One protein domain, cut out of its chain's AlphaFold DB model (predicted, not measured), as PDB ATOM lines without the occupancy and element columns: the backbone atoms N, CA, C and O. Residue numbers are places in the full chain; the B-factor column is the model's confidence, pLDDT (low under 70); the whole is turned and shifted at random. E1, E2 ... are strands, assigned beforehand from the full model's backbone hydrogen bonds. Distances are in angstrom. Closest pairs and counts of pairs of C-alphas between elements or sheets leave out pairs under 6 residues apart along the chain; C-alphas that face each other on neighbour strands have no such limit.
ATOM      1  N   GLU A 166      -9.907  14.459 -22.209       90.06
ATOM      2  CA  GLU A 166      -9.132  15.007 -21.094       90.06
ATOM      3  C   GLU A 166      -9.779  14.595 -19.771       90.06
ATOM      4  O   GLU A 166     -10.997  14.659 -19.601       90.06
ATOM      5  N   PHE A 167      -8.957  14.133 -18.836       88.50
ATOM      6  CA  PHE A 167      -9.359  13.786 -17.482       88.50
ATOM      7  C   PHE A 167      -9.038  14.933 -16.532       88.50
ATOM      8  O   PHE A 167      -8.021  15.612 -16.675       88.50
ATOM      9  N   PHE A 168      -9.893  15.110 -15.532       83.50
ATOM     10  CA  PHE A 168      -9.768  16.139 -14.508       83.50
ATOM     11  C   PHE A 168      -9.842  15.525 -13.110       83.50
ATOM     12  O   PHE A 168     -10.354  14.412 -12.910       83.50
ATOM     13  N   GLY A 169      -9.411  16.319 -12.130       75.06
ATOM     14  CA  GLY A 169      -9.592  16.056 -10.708       75.06
ATOM     15  C   GLY A 169     -11.024  15.681 -10.305       75.06
ATOM     16  O   GLY A 169     -11.991  15.782 -11.073       75.06
ATOM     17  N   ALA A 170     -11.153  15.144  -9.092       71.25
ATOM     18  CA  ALA A 170     -12.338  14.494  -8.541       71.25
ATOM     19  C   ALA A 170     -12.816  13.243  -9.294       71.25
ATOM     20  O   ALA A 170     -13.724  12.582  -8.802       71.25
ATOM     21  N   GLY A 171     -12.255  12.881 -10.447       78.31
ATOM     22  CA  GLY A 171     -12.589  11.686 -11.233       78.31
ATOM     23  C   GLY A 171     -13.559  11.986 -12.369       78.31
ATOM     24  O   GLY A 171     -14.470  11.198 -12.630       78.31
ATOM     25  N   ASN A 172     -13.412  13.161 -12.973       85.62
ATOM     26  CA  ASN A 172     -14.236  13.647 -14.070       85.62
ATOM     27  C   ASN A 172     -13.452  13.598 -15.393       85.62
ATOM     28  O   ASN A 172     -12.234  13.439 -15.393       85.62
ATOM     29  N   ALA A 173     -14.144  13.739 -16.517       89.50
ATOM     30  CA  ALA A 173     -13.530  13.780 -17.840       89.50
ATOM     31  C   ALA A 173     -14.382  14.613 -18.805       89.50
ATOM     32  O   ALA A 173     -15.542  14.912 -18.511       89.50
ATOM     33  N   GLU A 174     -13.808  14.962 -19.946       89.62
ATOM     34  CA  GLU A 174     -14.438  15.704 -21.037       89.62
ATOM     35  C   GLU A 174     -13.985  15.122 -22.374       89.62
ATOM     36  O   GLU A 174     -12.846  14.667 -22.514       89.62
ATOM     37  N   VAL A 175     -14.891  15.114 -23.351       90.75
ATOM     38  CA  VAL A 175     -14.576  14.733 -24.728       90.75
ATOM     39  C   VAL A 175     -14.227  16.002 -25.490       90.75
ATOM     40  O   VAL A 175     -15.085  16.850 -25.706       90.75
ATOM     41  N   LEU A 176     -12.975  16.113 -25.918       88.50
ATOM     42  CA  LEU A 176     -12.467  17.281 -26.626       88.50
ATOM     43  C   LEU A 176     -12.954  17.291 -28.081       88.50
ATOM     44  O   LEU A 176     -12.971  16.256 -28.755       88.50
ATOM     45  N   GLY A 177     -13.290  18.470 -28.604       84.50
ATOM     46  CA  GLY A 177     -13.669  18.642 -30.005       84.50
ATOM     47  C   GLY A 177     -14.728  19.718 -30.221       84.50
ATOM     48  O   GLY A 177     -14.868  20.636 -29.427       84.50
ATOM     49  N   GLU A 178     -15.452  19.615 -31.337       82.62
ATOM     50  CA  GLU A 178     -16.597  20.488 -31.625       82.62
ATOM     51  C   GLU A 178     -17.819  20.087 -30.786       82.62
ATOM     52  O   GLU A 178     -18.078  18.892 -30.628       82.62
ATOM     53  N   ASP A 179     -18.610  21.072 -30.354       86.88
ATOM     54  CA  ASP A 179     -19.861  20.873 -29.613       86.88
ATOM     55  C   ASP A 179     -20.845  19.994 -30.394       86.88
ATOM     56  O   ASP A 179     -21.340  20.354 -31.476       86.88
ATOM     57  N   ARG A 180     -21.134  18.813 -29.849       89.75
ATOM     58  CA  ARG A 180     -22.085  17.859 -30.417       89.75
ATOM     59  C   ARG A 180     -22.561  16.858 -29.373       89.75
ATOM     60  O   ARG A 180     -21.855  16.548 -28.420       89.75
ATOM     61  N   THR A 181     -23.711  16.255 -29.644       92.69
ATOM     62  CA  THR A 181     -24.126  15.040 -28.948       92.69
ATOM     63  C   THR A 181     -23.323  13.847 -29.474       92.69
ATOM     64  O   THR A 181     -23.287  13.610 -30.686       92.69
ATOM     65  N   GLU A 182     -22.723  13.074 -28.576       92.81
ATOM     66  CA  GLU A 182     -21.898  11.903 -28.868       92.81
ATOM     67  C   GLU A 182     -22.366  10.685 -28.063       92.81
ATOM     68  O   GLU A 182     -22.960  10.823 -26.995       92.81
ATOM     69  N   THR A 183     -22.122   9.476 -28.577       93.44
ATOM     70  CA  THR A 183     -22.372   8.230 -27.834       93.44
ATOM     71  C   THR A 183     -21.050   7.601 -27.418       93.44
ATOM     72  O   THR A 183     -20.261   7.208 -28.277       93.44
ATOM     73  N   ILE A 184     -20.832   7.467 -26.112       95.00
ATOM     74  CA  ILE A 184     -19.579   6.969 -25.533       95.00
ATOM     75  C   ILE A 184     -19.809   5.796 -24.580       95.00
ATOM     76  O   ILE A 184     -20.905   5.606 -24.052       95.00
ATOM     77  N   ASP A 185     -18.744   5.047 -24.314       93.88
ATOM     78  CA  ASP A 185     -18.689   4.089 -23.210       93.88
ATOM     79  C   ASP A 185     -17.882   4.704 -22.061       93.88
ATOM     80  O   ASP A 185     -16.793   5.233 -22.284       93.88
ATOM     81  N   VAL A 186     -18.376   4.650 -20.824       92.81
ATOM     82  CA  VAL A 186     -17.680   5.240 -19.667       92.81
ATOM     83  C   VAL A 186     -17.251   4.158 -18.697       92.81
ATOM     84  O   VAL A 186     -18.080   3.394 -18.209       92.81
ATOM     85  N   TYR A 187     -15.961   4.133 -18.374       91.75
ATOM     86  CA  TYR A 187     -15.362   3.186 -17.442       91.75
ATOM     87  C   TYR A 187     -15.054   3.894 -16.124       91.75
ATOM     88  O   TYR A 187     -14.365   4.916 -16.120       91.75
ATOM     89  N   TYR A 188     -15.531   3.361 -15.000       88.44
ATOM     90  CA  TYR A 188     -15.340   3.970 -13.684       88.44
ATOM     91  C   TYR A 188     -15.103   2.948 -12.568       88.44
ATOM     92  O   TYR A 188     -15.488   1.781 -12.660       88.44
ATOM     93  N   THR A 189     -14.471   3.406 -11.486       84.69
ATOM     94  CA  THR A 189     -14.213   2.619 -10.270       84.69
ATOM     95  C   THR A 189     -14.946   3.205  -9.071       84.69
ATOM     96  O   THR A 189     -14.808   4.397  -8.810       84.69
ATOM     97  N   SER A 190     -15.643   2.374  -8.291       76.75
ATOM     98  CA  SER A 190     -16.388   2.802  -7.097       76.75
ATOM     99  C   SER A 190     -15.649   2.485  -5.785       76.75
ATOM    100  O   SER A 190     -15.479   1.307  -5.444       76.75
ATOM    101  N   PRO A 191     -15.270   3.478  -4.961       61.28
ATOM    102  CA  PRO A 191     -14.635   3.235  -3.676       61.28
ATOM    103  C   PRO A 191     -15.642   2.625  -2.695       61.28
ATOM    104  O   PRO A 191     -16.671   3.214  -2.364       61.28
ATOM    105  N   GLY A 192     -15.326   1.434  -2.183       53.41
ATOM    106  CA  GLY A 192     -16.068   0.808  -1.083       53.41
ATOM    107  C   GLY A 192     -16.995  -0.352  -1.451       53.41
ATOM    108  O   GLY A 192     -17.614  -0.916  -0.541       53.41
ATOM    109  N   GLN A 193     -17.055  -0.798  -2.713       48.38
ATOM    110  CA  GLN A 193     -17.618  -2.122  -3.012       48.38
ATOM    111  C   GLN A 193     -16.667  -3.213  -2.506       48.38
ATOM    112  O   GLN A 193     -15.748  -3.678  -3.173       48.38
ATOM    113  N   SER A 194     -16.884  -3.612  -1.251       38.97
ATOM    114  CA  SER A 194     -16.198  -4.743  -0.633       38.97
ATOM    115  C   SER A 194     -16.540  -6.027  -1.394       38.97
ATOM    116  O   SER A 194     -17.590  -6.621  -1.155       38.97
ATOM    117  N   GLY A 195     -15.643  -6.458  -2.282       44.31
ATOM    118  CA  GLY A 195     -15.683  -7.774  -2.924       44.31
ATOM    119  C   GLY A 195     -15.571  -7.787  -4.447       44.31
ATOM    120  O   GLY A 195     -15.426  -8.879  -4.985       44.31
ATOM    121  N   ASP A 196     -15.609  -6.629  -5.109       47.06
ATOM    122  CA  ASP A 196     -15.457  -6.510  -6.566       47.06
ATOM    123  C   ASP A 196     -14.896  -5.115  -6.881       47.06
ATOM    124  O   ASP A 196     -15.590  -4.235  -7.378       47.06
ATOM    125  N   GLY A 197     -13.655  -4.854  -6.456       54.78
ATOM    126  CA  GLY A 197     -12.938  -3.633  -6.833       54.78
ATOM    127  C   GLY A 197     -12.551  -3.728  -8.301       54.78
ATOM    128  O   GLY A 197     -11.387  -3.917  -8.594       54.78
ATOM    129  N   GLY A 198     -13.533  -3.760  -9.194       73.00
ATOM    130  CA  GLY A 198     -13.356  -3.893 -10.630       73.00
ATOM    131  C   GLY A 198     -13.789  -2.622 -11.344       73.00
ATOM    132  O   GLY A 198     -14.567  -1.820 -10.820       73.00
ATOM    133  N   VAL A 199     -13.291  -2.452 -12.561       84.38
ATOM    134  CA  VAL A 199     -13.763  -1.409 -13.469       84.38
ATOM    135  C   VAL A 199     -15.185  -1.755 -13.917       84.38
ATOM    136  O   VAL A 199     -15.434  -2.841 -14.443       84.38
ATOM    137  N   THR A 200     -16.117  -0.829 -13.706       86.69
ATOM    138  CA  THR A 200     -17.488  -0.903 -14.230       86.69
ATOM    139  C   THR A 200     -17.578  -0.099 -15.519       86.69
ATOM    140  O   THR A 200     -16.869   0.893 -15.665       86.69
ATOM    141  N   VAL A 201     -18.435  -0.527 -16.448       89.06
ATOM    142  CA  VAL A 201     -18.682   0.174 -17.710       89.06
ATOM    143  C   VAL A 201     -20.164   0.499 -17.870       89.06
ATOM    144  O   VAL A 201     -21.015  -0.378 -17.701       89.06
ATOM    145  N   ASP A 202     -20.450   1.748 -18.227       89.12
ATOM    146  CA  ASP A 202     -21.739   2.175 -18.763       89.12
ATOM    147  C   ASP A 202     -21.584   2.326 -20.281       89.12
ATOM    148  O   ASP A 202     -20.901   3.232 -20.756       89.12
ATOM    149  N   GLU A 203     -22.177   1.404 -21.043       91.44
ATOM    150  CA  GLU A 203     -22.083   1.377 -22.508       91.44
ATOM    151  C   GLU A 203     -23.164   2.246 -23.168       91.44
ATOM    152  O   GLU A 203     -24.332   2.230 -22.757       91.44
ATOM    153  N   GLY A 204     -22.806   2.926 -24.258       90.12
ATOM    154  CA  GLY A 204     -23.755   3.636 -25.121       90.12
ATOM    155  C   GLY A 204     -24.440   4.836 -24.463       90.12
ATOM    156  O   GLY A 204     -25.644   5.037 -24.647       90.12
ATOM    157  N   VAL A 205     -23.691   5.613 -23.688       90.50
ATOM    158  CA  VAL A 205     -24.155   6.829 -23.016       90.50
ATOM    159  C   VAL A 205     -24.162   7.999 -23.999       90.50
ATOM    160  O   VAL A 205     -23.139   8.299 -24.606       90.50
ATOM    161  N   GLU A 206     -25.300   8.683 -24.128       92.38
ATOM    162  CA  GLU A 206     -25.397   9.943 -24.875       92.38
ATOM    163  C   GLU A 206     -24.940  11.122 -23.999       92.38
ATOM    164  O   GLU A 206     -25.465  11.302 -22.897       92.38
ATOM    165  N   ILE A 207     -23.979  11.909 -24.491       92.56
ATOM    166  CA  ILE A 207     -23.407  13.089 -23.820       92.56
ATOM    167  C   ILE A 207     -23.288  14.259 -24.796       92.56
ATOM    168  O   ILE A 207     -23.147  14.046 -25.996       92.56
ATOM    169  N   GLU A 208     -23.323  15.486 -24.294       91.56
ATOM    170  CA  GLU A 208     -22.914  16.696 -25.010       91.56
ATOM    171  C   GLU A 208     -21.420  16.934 -24.749       91.56
ATOM    172  O   GLU A 208     -20.987  16.927 -23.594       91.56
ATOM    173  N   THR A 209     -20.615  17.097 -25.803       88.56
ATOM    174  CA  THR A 209     -19.148  17.233 -25.687       88.56
ATOM    175  C   THR A 209     -18.698  18.553 -25.060       88.56
ATOM    176  O   THR A 209     -17.594  18.603 -24.536       88.56
ATOM    177  N   GLU A 210     -19.552  19.585 -25.065       82.69
ATOM    178  CA  GLU A 210     -19.299  20.875 -24.396       82.69
ATOM    179  C   GLU A 210     -19.347  20.777 -22.858       82.69
ATOM    180  O   GLU A 210     -18.867  21.658 -22.153       82.69
ATOM    181  N   ASP A 211     -19.927  19.696 -22.325       83.94
ATOM    182  CA  ASP A 211     -20.148  19.507 -20.898       83.94
ATOM    183  C   ASP A 211     -19.252  18.392 -20.339       83.94
ATOM    184  O   ASP A 211     -19.080  17.315 -20.920       83.94
ATOM    185  N   LYS A 212     -18.773  18.565 -19.105       85.81
ATOM    186  CA  LYS A 212     -18.037  17.500 -18.406       85.81
ATOM    187  C   LYS A 212     -18.921  16.279 -18.156       85.81
ATOM    188  O   LYS A 212     -20.067  16.395 -17.710       85.81
ATOM    189  N   LEU A 213     -18.357  15.086 -18.343       88.25
ATOM    190  CA  LEU A 213     -19.108  13.830 -18.359       88.25
ATOM    191  C   LEU A 213     -19.874  13.585 -17.057       88.25
ATOM    192  O   LEU A 213     -21.054  13.252 -17.096       88.25
ATOM    193  N   ARG A 214     -19.263  13.801 -15.886       82.75
ATOM    194  CA  ARG A 214     -19.902  13.480 -14.595       82.75
ATOM    195  C   ARG A 214     -21.243  14.188 -14.370       82.75
ATOM    196  O   ARG A 214     -22.099  13.627 -13.690       82.75
ATOM    197  N   GLY A 215     -21.444  15.387 -14.919       77.00
ATOM    198  CA  GLY A 215     -22.721  16.105 -14.813       77.00
ATOM    199  C   GLY A 215     -23.863  15.449 -15.598       77.00
ATOM    200  O   GLY A 215     -25.032  15.709 -15.317       77.00
ATOM    201  N   GLN A 216     -23.525  14.578 -16.550       85.50
ATOM    202  CA  GLN A 216     -24.438  14.005 -17.538       85.50
ATOM    203  C   GLN A 216     -24.777  12.529 -17.260       85.50
ATOM    204  O   GLN A 216     -25.811  12.020 -17.700       85.50
ATOM    205  N   LEU A 217     -23.938  11.822 -16.496       81.00
ATOM    206  CA  LEU A 217     -24.089  10.387 -16.246       81.00
ATOM    207  C   LEU A 217     -25.215  10.078 -15.250       81.00
ATOM    208  O   LEU A 217     -25.208  10.480 -14.087       81.00
ATOM    209  N   SER A 218     -26.189   9.281 -15.692       61.94
ATOM    210  CA  SER A 218     -27.318   8.832 -14.868       61.94
ATOM    211  C   SER A 218     -26.952   7.597 -14.032       61.94
ATOM    212  O   SER A 218     -27.312   6.480 -14.385       61.94
ATOM    213  N   GLY A 219     -26.266   7.779 -12.903       51.78
ATOM    214  CA  GLY A 219     -25.896   6.672 -11.998       51.78
ATOM    215  C   GLY A 219     -24.635   6.960 -11.193       51.78
ATOM    216  O   GLY A 219     -24.580   6.668  -9.998       51.78
ATOM    217  N   VAL A 220     -23.703   7.674 -11.820       51.31
ATOM    218  CA  VAL A 220     -22.641   8.432 -11.159       51.31
ATOM    219  C   VAL A 220     -23.312   9.680 -10.582       51.31
ATOM    220  O   VAL A 220     -23.734  10.558 -11.320       51.31
ATOM    221  N   SER A 221     -23.568   9.733  -9.272       41.34
ATOM    222  CA  SER A 221     -24.388  10.804  -8.673       41.34
ATOM    223  C   SER A 221     -23.741  12.191  -8.808       41.34
ATOM    224  O   SER A 221     -23.064  12.655  -7.892       41.34
ATOM    225  N   GLY A 222     -24.057  12.898  -9.888       40.59
ATOM    226  CA  GLY A 222     -24.009  14.350  -9.992       40.59
ATOM    227  C   GLY A 222     -25.408  14.935  -9.804       40.59
ATOM    228  O   GLY A 222     -26.031  15.367 -10.764       40.59
ATOM    229  N   ASN A 223     -25.942  14.958  -8.577       33.44
ATOM    230  CA  ASN A 223     -26.996  15.927  -8.279       33.44
ATOM    231  C   ASN A 223     -26.315  17.159  -7.706       33.44
ATOM    232  O   ASN A 223     -25.734  17.088  -6.623       33.44
ATOM    233  N   GLY A 224     -26.402  18.261  -8.446       40.28
ATOM    234  CA  GLY A 224     -25.895  19.559  -8.040       40.28
ATOM    235  C   GLY A 224     -26.243  19.915  -6.595       40.28
ATOM    236  O   GLY A 224     -27.247  19.461  -6.031       40.28
ATOM    237  N   ASN A 225     -25.401  20.794  -6.059       33.75
ATOM    238  CA  ASN A 225     -25.344  21.293  -4.690       33.75
ATOM    239  C   ASN A 225     -24.342  20.525  -3.815       33.75
ATOM    240  O   ASN A 225     -24.570  19.384  -3.417       33.75
ATOM    241  N   GLY A 226     -23.231  21.210  -3.532       40.31
ATOM    242  CA  GLY A 226     -22.066  20.714  -2.817       40.31
ATOM    243  C   GLY A 226     -22.382  19.833  -1.612       40.31
ATOM    244  O   GLY A 226     -23.209  20.175  -0.769       40.31
ATOM    245  N   ASN A 227     -21.700  18.691  -1.591       31.64
ATOM    246  CA  ASN A 227     -21.187  17.934  -0.449       31.64
ATOM    247  C   ASN A 227     -20.901  16.520  -0.984       31.64
ATOM    248  O   ASN A 227     -21.755  15.635  -0.913       31.64
ATOM    249  N   GLY A 228     -19.729  16.364  -1.606       35.03
ATOM    250  CA  GLY A 228     -19.312  15.167  -2.329       35.03
ATOM    251  C   GLY A 228     -19.413  13.892  -1.499       35.03
ATOM    252  O   GLY A 228     -18.983  13.853  -0.347       35.03
ATOM    253  N   SER A 229     -20.006  12.860  -2.099       43.19
ATOM    254  CA  SER A 229     -19.716  11.437  -1.878       43.19
ATOM    255  C   SER A 229     -20.659  10.593  -2.739       43.19
ATOM    256  O   SER A 229     -21.645  10.080  -2.226       43.19
ATOM    257  N   ASN A 230     -20.334  10.431  -4.020       48.66
ATOM    258  CA  ASN A 230     -20.346   9.120  -4.674       48.66
ATOM    259  C   ASN A 230     -18.991   9.053  -5.379       48.66
ATOM    260  O   ASN A 230     -18.809   9.697  -6.404       48.66
ATOM    261  N   GLY A 231     -18.007   8.420  -4.740       59.62
ATOM    262  CA  GLY A 231     -16.592   8.538  -5.105       59.62
ATOM    263  C   GLY A 231     -16.188   7.828  -6.398       59.62
ATOM    264  O   GLY A 231     -15.046   7.406  -6.494       59.62
ATOM    265  N   ASP A 232     -17.108   7.639  -7.346       78.69
ATOM    266  CA  ASP A 232     -16.840   6.901  -8.575       78.69
ATOM    267  C   ASP A 232     -15.887   7.697  -9.467       78.69
ATOM    268  O   ASP A 232     -16.245   8.766  -9.958       78.69
ATOM    269  N   THR A 233     -14.685   7.184  -9.687       85.38
ATOM    270  CA  THR A 233     -13.660   7.829 -10.518       85.38
ATOM    271  C   THR A 233     -13.779   7.329 -11.947       85.38
ATOM    272  O   THR A 233     -13.713   6.120 -12.158       85.38
ATOM    273  N   ILE A 234     -13.942   8.225 -12.928       89.38
ATOM    274  CA  ILE A 234     -13.857   7.862 -14.350       89.38
ATOM    275  C   ILE A 234     -12.391   7.555 -14.678       89.38
ATOM    276  O   ILE A 234     -11.515   8.388 -14.462       89.38
ATOM    277  N   VAL A 235     -12.130   6.353 -15.189       91.19
ATOM    278  CA  VAL A 235     -10.776   5.837 -15.463       91.19
ATOM    279  C   VAL A 235     -10.528   5.552 -16.941       91.19
ATOM    280  O   VAL A 235      -9.376   5.434 -17.350       91.19
ATOM    281  N   ALA A 236     -11.580   5.461 -17.757       93.81
ATOM    282  CA  ALA A 236     -11.457   5.485 -19.208       93.81
ATOM    283  C   ALA A 236     -12.750   5.945 -19.890       93.81
ATOM    284  O   ALA A 236     -13.840   5.866 -19.319       93.81
ATOM    285  N   VAL A 237     -12.619   6.380 -21.141       95.50
ATOM    286  CA  VAL A 237     -13.730   6.750 -22.024       95.50
ATOM    287  C   VAL A 237     -13.534   6.069 -23.378       95.50
ATOM    288  O   VAL A 237     -12.504   6.243 -24.023       95.50
ATOM    289  N   GLY A 238     -14.508   5.272 -23.809       95.19
ATOM    290  CA  GLY A 238     -14.579   4.689 -25.144       95.19
ATOM    291  C   GLY A 238     -15.284   5.637 -26.110       95.19
ATOM    292  O   GLY A 238     -16.455   5.951 -25.916       95.19
ATOM    293  N   LEU A 239     -14.587   6.066 -27.159       94.12
ATOM    294  CA  LEU A 239     -15.082   6.988 -28.181       94.12
ATOM    295  C   LEU A 239     -14.657   6.496 -29.569       94.12
ATOM    296  O   LEU A 239     -13.486   6.195 -29.797       94.12
ATOM    297  N   ASP A 240     -15.610   6.392 -30.501       89.88
ATOM    298  CA  ASP A 240     -15.372   5.942 -31.884       89.88
ATOM    299  C   ASP A 240     -14.591   4.611 -31.995       89.88
ATOM    300  O   ASP A 240     -13.832   4.368 -32.936       89.88
ATOM    301  N   GLY A 241     -14.778   3.717 -31.018       87.94
ATOM    302  CA  GLY A 241     -14.098   2.421 -30.946       87.94
ATOM    303  C   GLY A 241     -12.648   2.472 -30.449       87.94
ATOM    304  O   GLY A 241     -11.982   1.441 -30.478       87.94
ATOM    305  N   THR A 242     -12.168   3.633 -29.994       93.75
ATOM    306  CA  THR A 242     -10.887   3.802 -29.290       93.75
ATOM    307  C   THR A 242     -11.156   4.031 -27.806       93.75
ATOM    308  O   THR A 242     -12.048   4.801 -27.460       93.75
ATOM    309  N   ILE A 243     -10.396   3.383 -26.922       94.88
ATOM    310  CA  ILE A 243     -10.519   3.589 -25.475       94.88
ATOM    311  C   ILE A 243      -9.424   4.548 -25.032       94.88
ATOM    312  O   ILE A 243      -8.248   4.282 -25.235       94.88
ATOM    313  N   TYR A 244      -9.797   5.658 -24.414       94.94
ATOM    314  CA  TYR A 244      -8.869   6.618 -23.831       94.94
ATOM    315  C   TYR A 244      -8.784   6.355 -22.335       94.94
ATOM    316  O   TYR A 244      -9.757   6.566 -21.616       94.94
ATOM    317  N   VAL A 245      -7.641   5.855 -21.874       93.25
ATOM    318  CA  VAL A 245      -7.401   5.495 -20.471       93.25
ATOM    319  C   VAL A 245      -6.789   6.677 -19.731       93.25
ATOM    320  O   VAL A 245      -5.962   7.405 -20.286       93.25
ATOM    321  N   HIS A 246      -7.187   6.861 -18.473       90.50
ATOM    322  CA  HIS A 246      -6.629   7.881 -17.596       90.50
ATOM    323  C   HIS A 246      -5.096   7.733 -17.526       90.50
ATOM    324  O   HIS A 246      -4.609   6.639 -17.232       90.50
ATOM    325  N   PRO A 247      -4.303   8.796 -17.754       87.69
ATOM    326  CA  PRO A 247      -2.842   8.685 -17.864       87.69
ATOM    327  C   PRO A 247      -2.156   8.189 -16.584       87.69
ATOM    328  O   PRO A 247      -1.067   7.623 -16.637       87.69
ATOM    329  N   GLN A 248      -2.804   8.388 -15.437       87.62
ATOM    330  CA  GLN A 248      -2.354   7.913 -14.124       87.62
ATOM    331  C   GLN A 248      -2.955   6.555 -13.705       87.62
ATOM    332  O   GLN A 248      -2.778   6.152 -12.558       87.62
ATOM    333  N   TRP A 249      -3.685   5.849 -14.572       89.75
ATOM    334  CA  TRP A 249      -4.243   4.532 -14.245       89.75
ATOM    335  C   TRP A 249      -3.153   3.457 -14.094       89.75
ATOM    336  O   TRP A 249      -2.203   3.404 -14.877       89.75
ATOM    337  N   SER A 250      -3.320   2.569 -13.112       86.19
ATOM    338  CA  SER A 250      -2.530   1.351 -12.932       86.19
ATOM    339  C   SER A 250      -3.428   0.133 -12.767       86.19
ATOM    340  O   SER A 250      -4.233   0.058 -11.835       86.19
ATOM    341  N   ASP A 251      -3.220  -0.853 -13.642       85.12
ATOM    342  CA  ASP A 251      -3.885  -2.156 -13.567       85.12
ATOM    343  C   ASP A 251      -3.460  -2.947 -12.310       85.12
ATOM    344  O   ASP A 251      -4.282  -3.653 -11.722       85.12
ATOM    345  N   ASP A 252      -2.200  -2.789 -11.871       81.44
ATOM    346  CA  ASP A 252      -1.628  -3.441 -10.679       81.44
ATOM    347  C   ASP A 252      -2.285  -2.936  -9.384       81.44
ATOM    348  O   ASP A 252      -2.581  -3.703  -8.467       81.44
ATOM    349  N   GLU A 253      -2.483  -1.620  -9.286       79.69
ATOM    350  CA  GLU A 253      -3.076  -0.985  -8.105       79.69
ATOM    351  C   GLU A 253      -4.603  -0.914  -8.191       79.69
ATOM    352  O   GLU A 253      -5.254  -0.589  -7.194       79.69
ATOM    353  N   CYS A 254      -5.171  -1.249  -9.356       81.56
ATOM    354  CA  CYS A 254      -6.592  -1.111  -9.657       81.56
ATOM    355  C   CYS A 254      -7.099   0.292  -9.279       81.56
ATOM    356  O   CYS A 254      -8.093   0.472  -8.569       81.56
ATOM    357  N   GLY A 255      -6.338   1.304  -9.693       82.38
ATOM    358  CA  GLY A 255      -6.520   2.674  -9.243       82.38
ATOM    359  C   GLY A 255      -5.546   3.645  -9.893       82.38
ATOM    360  O   GLY A 255      -4.768   3.285 -10.776       82.38
ATOM    361  N   LEU A 256      -5.608   4.900  -9.454       81.56
ATOM    362  CA  LEU A 256      -4.691   5.941  -9.904       81.56
ATOM    363  C   LEU A 256      -3.411   5.913  -9.056       81.56
ATOM    364  O   LEU A 256      -3.486   5.906  -7.828       81.56
ATOM    365  N   VAL A 257      -2.241   5.924  -9.703       71.69
ATOM    366  CA  VAL A 257      -0.920   5.821  -9.035       71.69
ATOM    367  C   VAL A 257      -0.526   7.065  -8.232       71.69
ATOM    368  O   VAL A 257       0.470   7.069  -7.503       71.69
ATOM    369  N   GLN A 258      -1.278   8.151  -8.391       68.50
ATOM    370  CA  GLN A 258      -1.092   9.450  -7.754       68.50
ATOM    371  C   GLN A 258      -2.467  10.041  -7.412       68.50
ATOM    372  O   GLN A 258      -3.497   9.527  -7.851       68.50
ATOM    373  N   SER A 259      -2.485  11.115  -6.614       65.88
ATOM    374  CA  SER A 259      -3.657  11.998  -6.536       65.88
ATOM    375  C   SER A 259      -4.079  12.369  -7.959       65.88
ATOM    376  O   SER A 259      -3.215  12.513  -8.821       65.88
ATOM    377  N   ASN A 260      -5.387  12.429  -8.209       66.31
ATOM    378  CA  ASN A 260      -5.941  12.606  -9.543       66.31
ATOM    379  C   ASN A 260      -5.619  14.008 -10.085       66.31
ATOM    380  O   ASN A 260      -6.407  14.940  -9.960       66.31
ATOM    381  N   GLU A 261      -4.439  14.138 -10.681       70.25
ATOM    382  CA  GLU A 261      -3.939  15.361 -11.311       70.25
ATOM    383  C   GLU A 261      -4.506  15.512 -12.736       70.25
ATOM    384  O   GLU A 261      -4.140  16.441 -13.449       70.25
ATOM    385  N   GLY A 262      -5.401  14.608 -13.159       78.88
ATOM    386  CA  GLY A 262      -5.992  14.592 -14.489       78.88
ATOM    387  C   GLY A 262      -4.989  14.253 -15.594       78.88
ATOM    388  O   GLY A 262      -3.971  13.589 -15.381       78.88
ATOM    389  N   GLY A 263      -5.303  14.681 -16.814       84.75
ATOM    390  CA  GLY A 263      -4.411  14.619 -17.972       84.75
ATOM    391  C   GLY A 263      -5.111  14.136 -19.236       84.75
ATOM    392  O   GLY A 263      -6.226  13.618 -19.202       84.75
ATOM    393  N   PHE A 264      -4.436  14.261 -20.375       89.19
ATOM    394  CA  PHE A 264      -4.964  13.734 -21.632       89.19
ATOM    395  C   PHE A 264      -5.023  12.208 -21.618       89.19
ATOM    396  O   PHE A 264      -4.068  11.532 -21.222       89.19
ATOM    397  N   GLY A 265      -6.145  11.673 -22.088       89.19
ATOM    398  CA  GLY A 265      -6.364  10.244 -22.187       89.19
ATOM    399  C   GLY A 265      -5.386   9.572 -23.142       89.19
ATOM    400  O   GLY A 265      -5.154  10.039 -24.260       89.19
ATOM    401  N   ILE A 266      -4.833   8.443 -22.710       90.88
ATOM    402  CA  ILE A 266      -3.914   7.640 -23.512       90.88
ATOM    403  C   ILE A 266      -4.744   6.630 -24.315       90.88
ATOM    404  O   ILE A 266      -5.450   5.822 -23.706       90.88
ATOM    405  N   PRO A 267      -4.681   6.639 -25.658       92.38
ATOM    406  CA  PRO A 267      -5.415   5.678 -26.468       92.38
ATOM    407  C   PRO A 267      -4.898   4.254 -26.217       92.38
ATOM    408  O   PRO A 267      -3.691   3.999 -26.214       92.38
ATOM    409  N   SER A 268      -5.832   3.329 -26.040       91.44
ATOM    410  CA  SER A 268      -5.633   1.914 -25.754       91.44
ATOM    411  C   SER A 268      -6.583   1.074 -26.606       91.44
ATOM    412  O   SER A 268      -7.733   1.451 -26.846       91.44
ATOM    413  N   ASP A 269      -6.093  -0.086 -27.042       88.44
ATOM    414  CA  ASP A 269      -6.898  -1.104 -27.724       88.44
ATOM    415  C   ASP A 269      -7.705  -1.961 -26.729       88.44
ATOM    416  O   ASP A 269      -8.671  -2.620 -27.119       88.44
TER     417      ASP A 269
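AT A GLANCE: This is residues 166 to 269 of the 277 residues of an uncharacterized protein of Halorubrum sp. JWXQ-INN 858 (UniProt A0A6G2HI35). Little of this domain is regular structure: one strongly twisted sheet, the small hairpin E1 and E2 over one of its faces near E5, and two long loops. The 104 printed residues hold no named helix and seven strands, E1 to E7 along the chain, with 39 residues: all strand. The large sheet, E4 E3 E5 E6 E7, is antiparallel. The whole is compact, with a radius of gyration of the C-alphas of 13.0 A and spans of 37 by 35 by 24 A.

HOW THE PARTS SIT: E1, residues 166 to 168, and E2, residues 172 to 175, form a hairpin; N 174 and O 166 are 2.8 A apart. E3, residues 181 to 189, and E4, residues 200 to 208, form another; N 186 and O 202 are 2.9 A apart. E5, residues 233 to 239, E6, residues 242 to 245, and E7, residues 266 to 268, make a meander, each the antiparallel neighbour of the one before. The closest C-alphas of E2 and E5, Asn 172 and Ile 234, are 5.8 A apart.

IN THESE COORDINATES: E1 begins at C-alpha 166 (-9.132, 15.007, -21.094); E7 ends at C-alpha 268 (-5.633, 1.914, -25.754). E3 is 24.5 A long.

THE WHOLE: The printed part has no cut. The links E4 to E5 and E6 to E7 are long. Residues 191 to 197, 218 to 231 and 258 to 260 have pLDDT under 70.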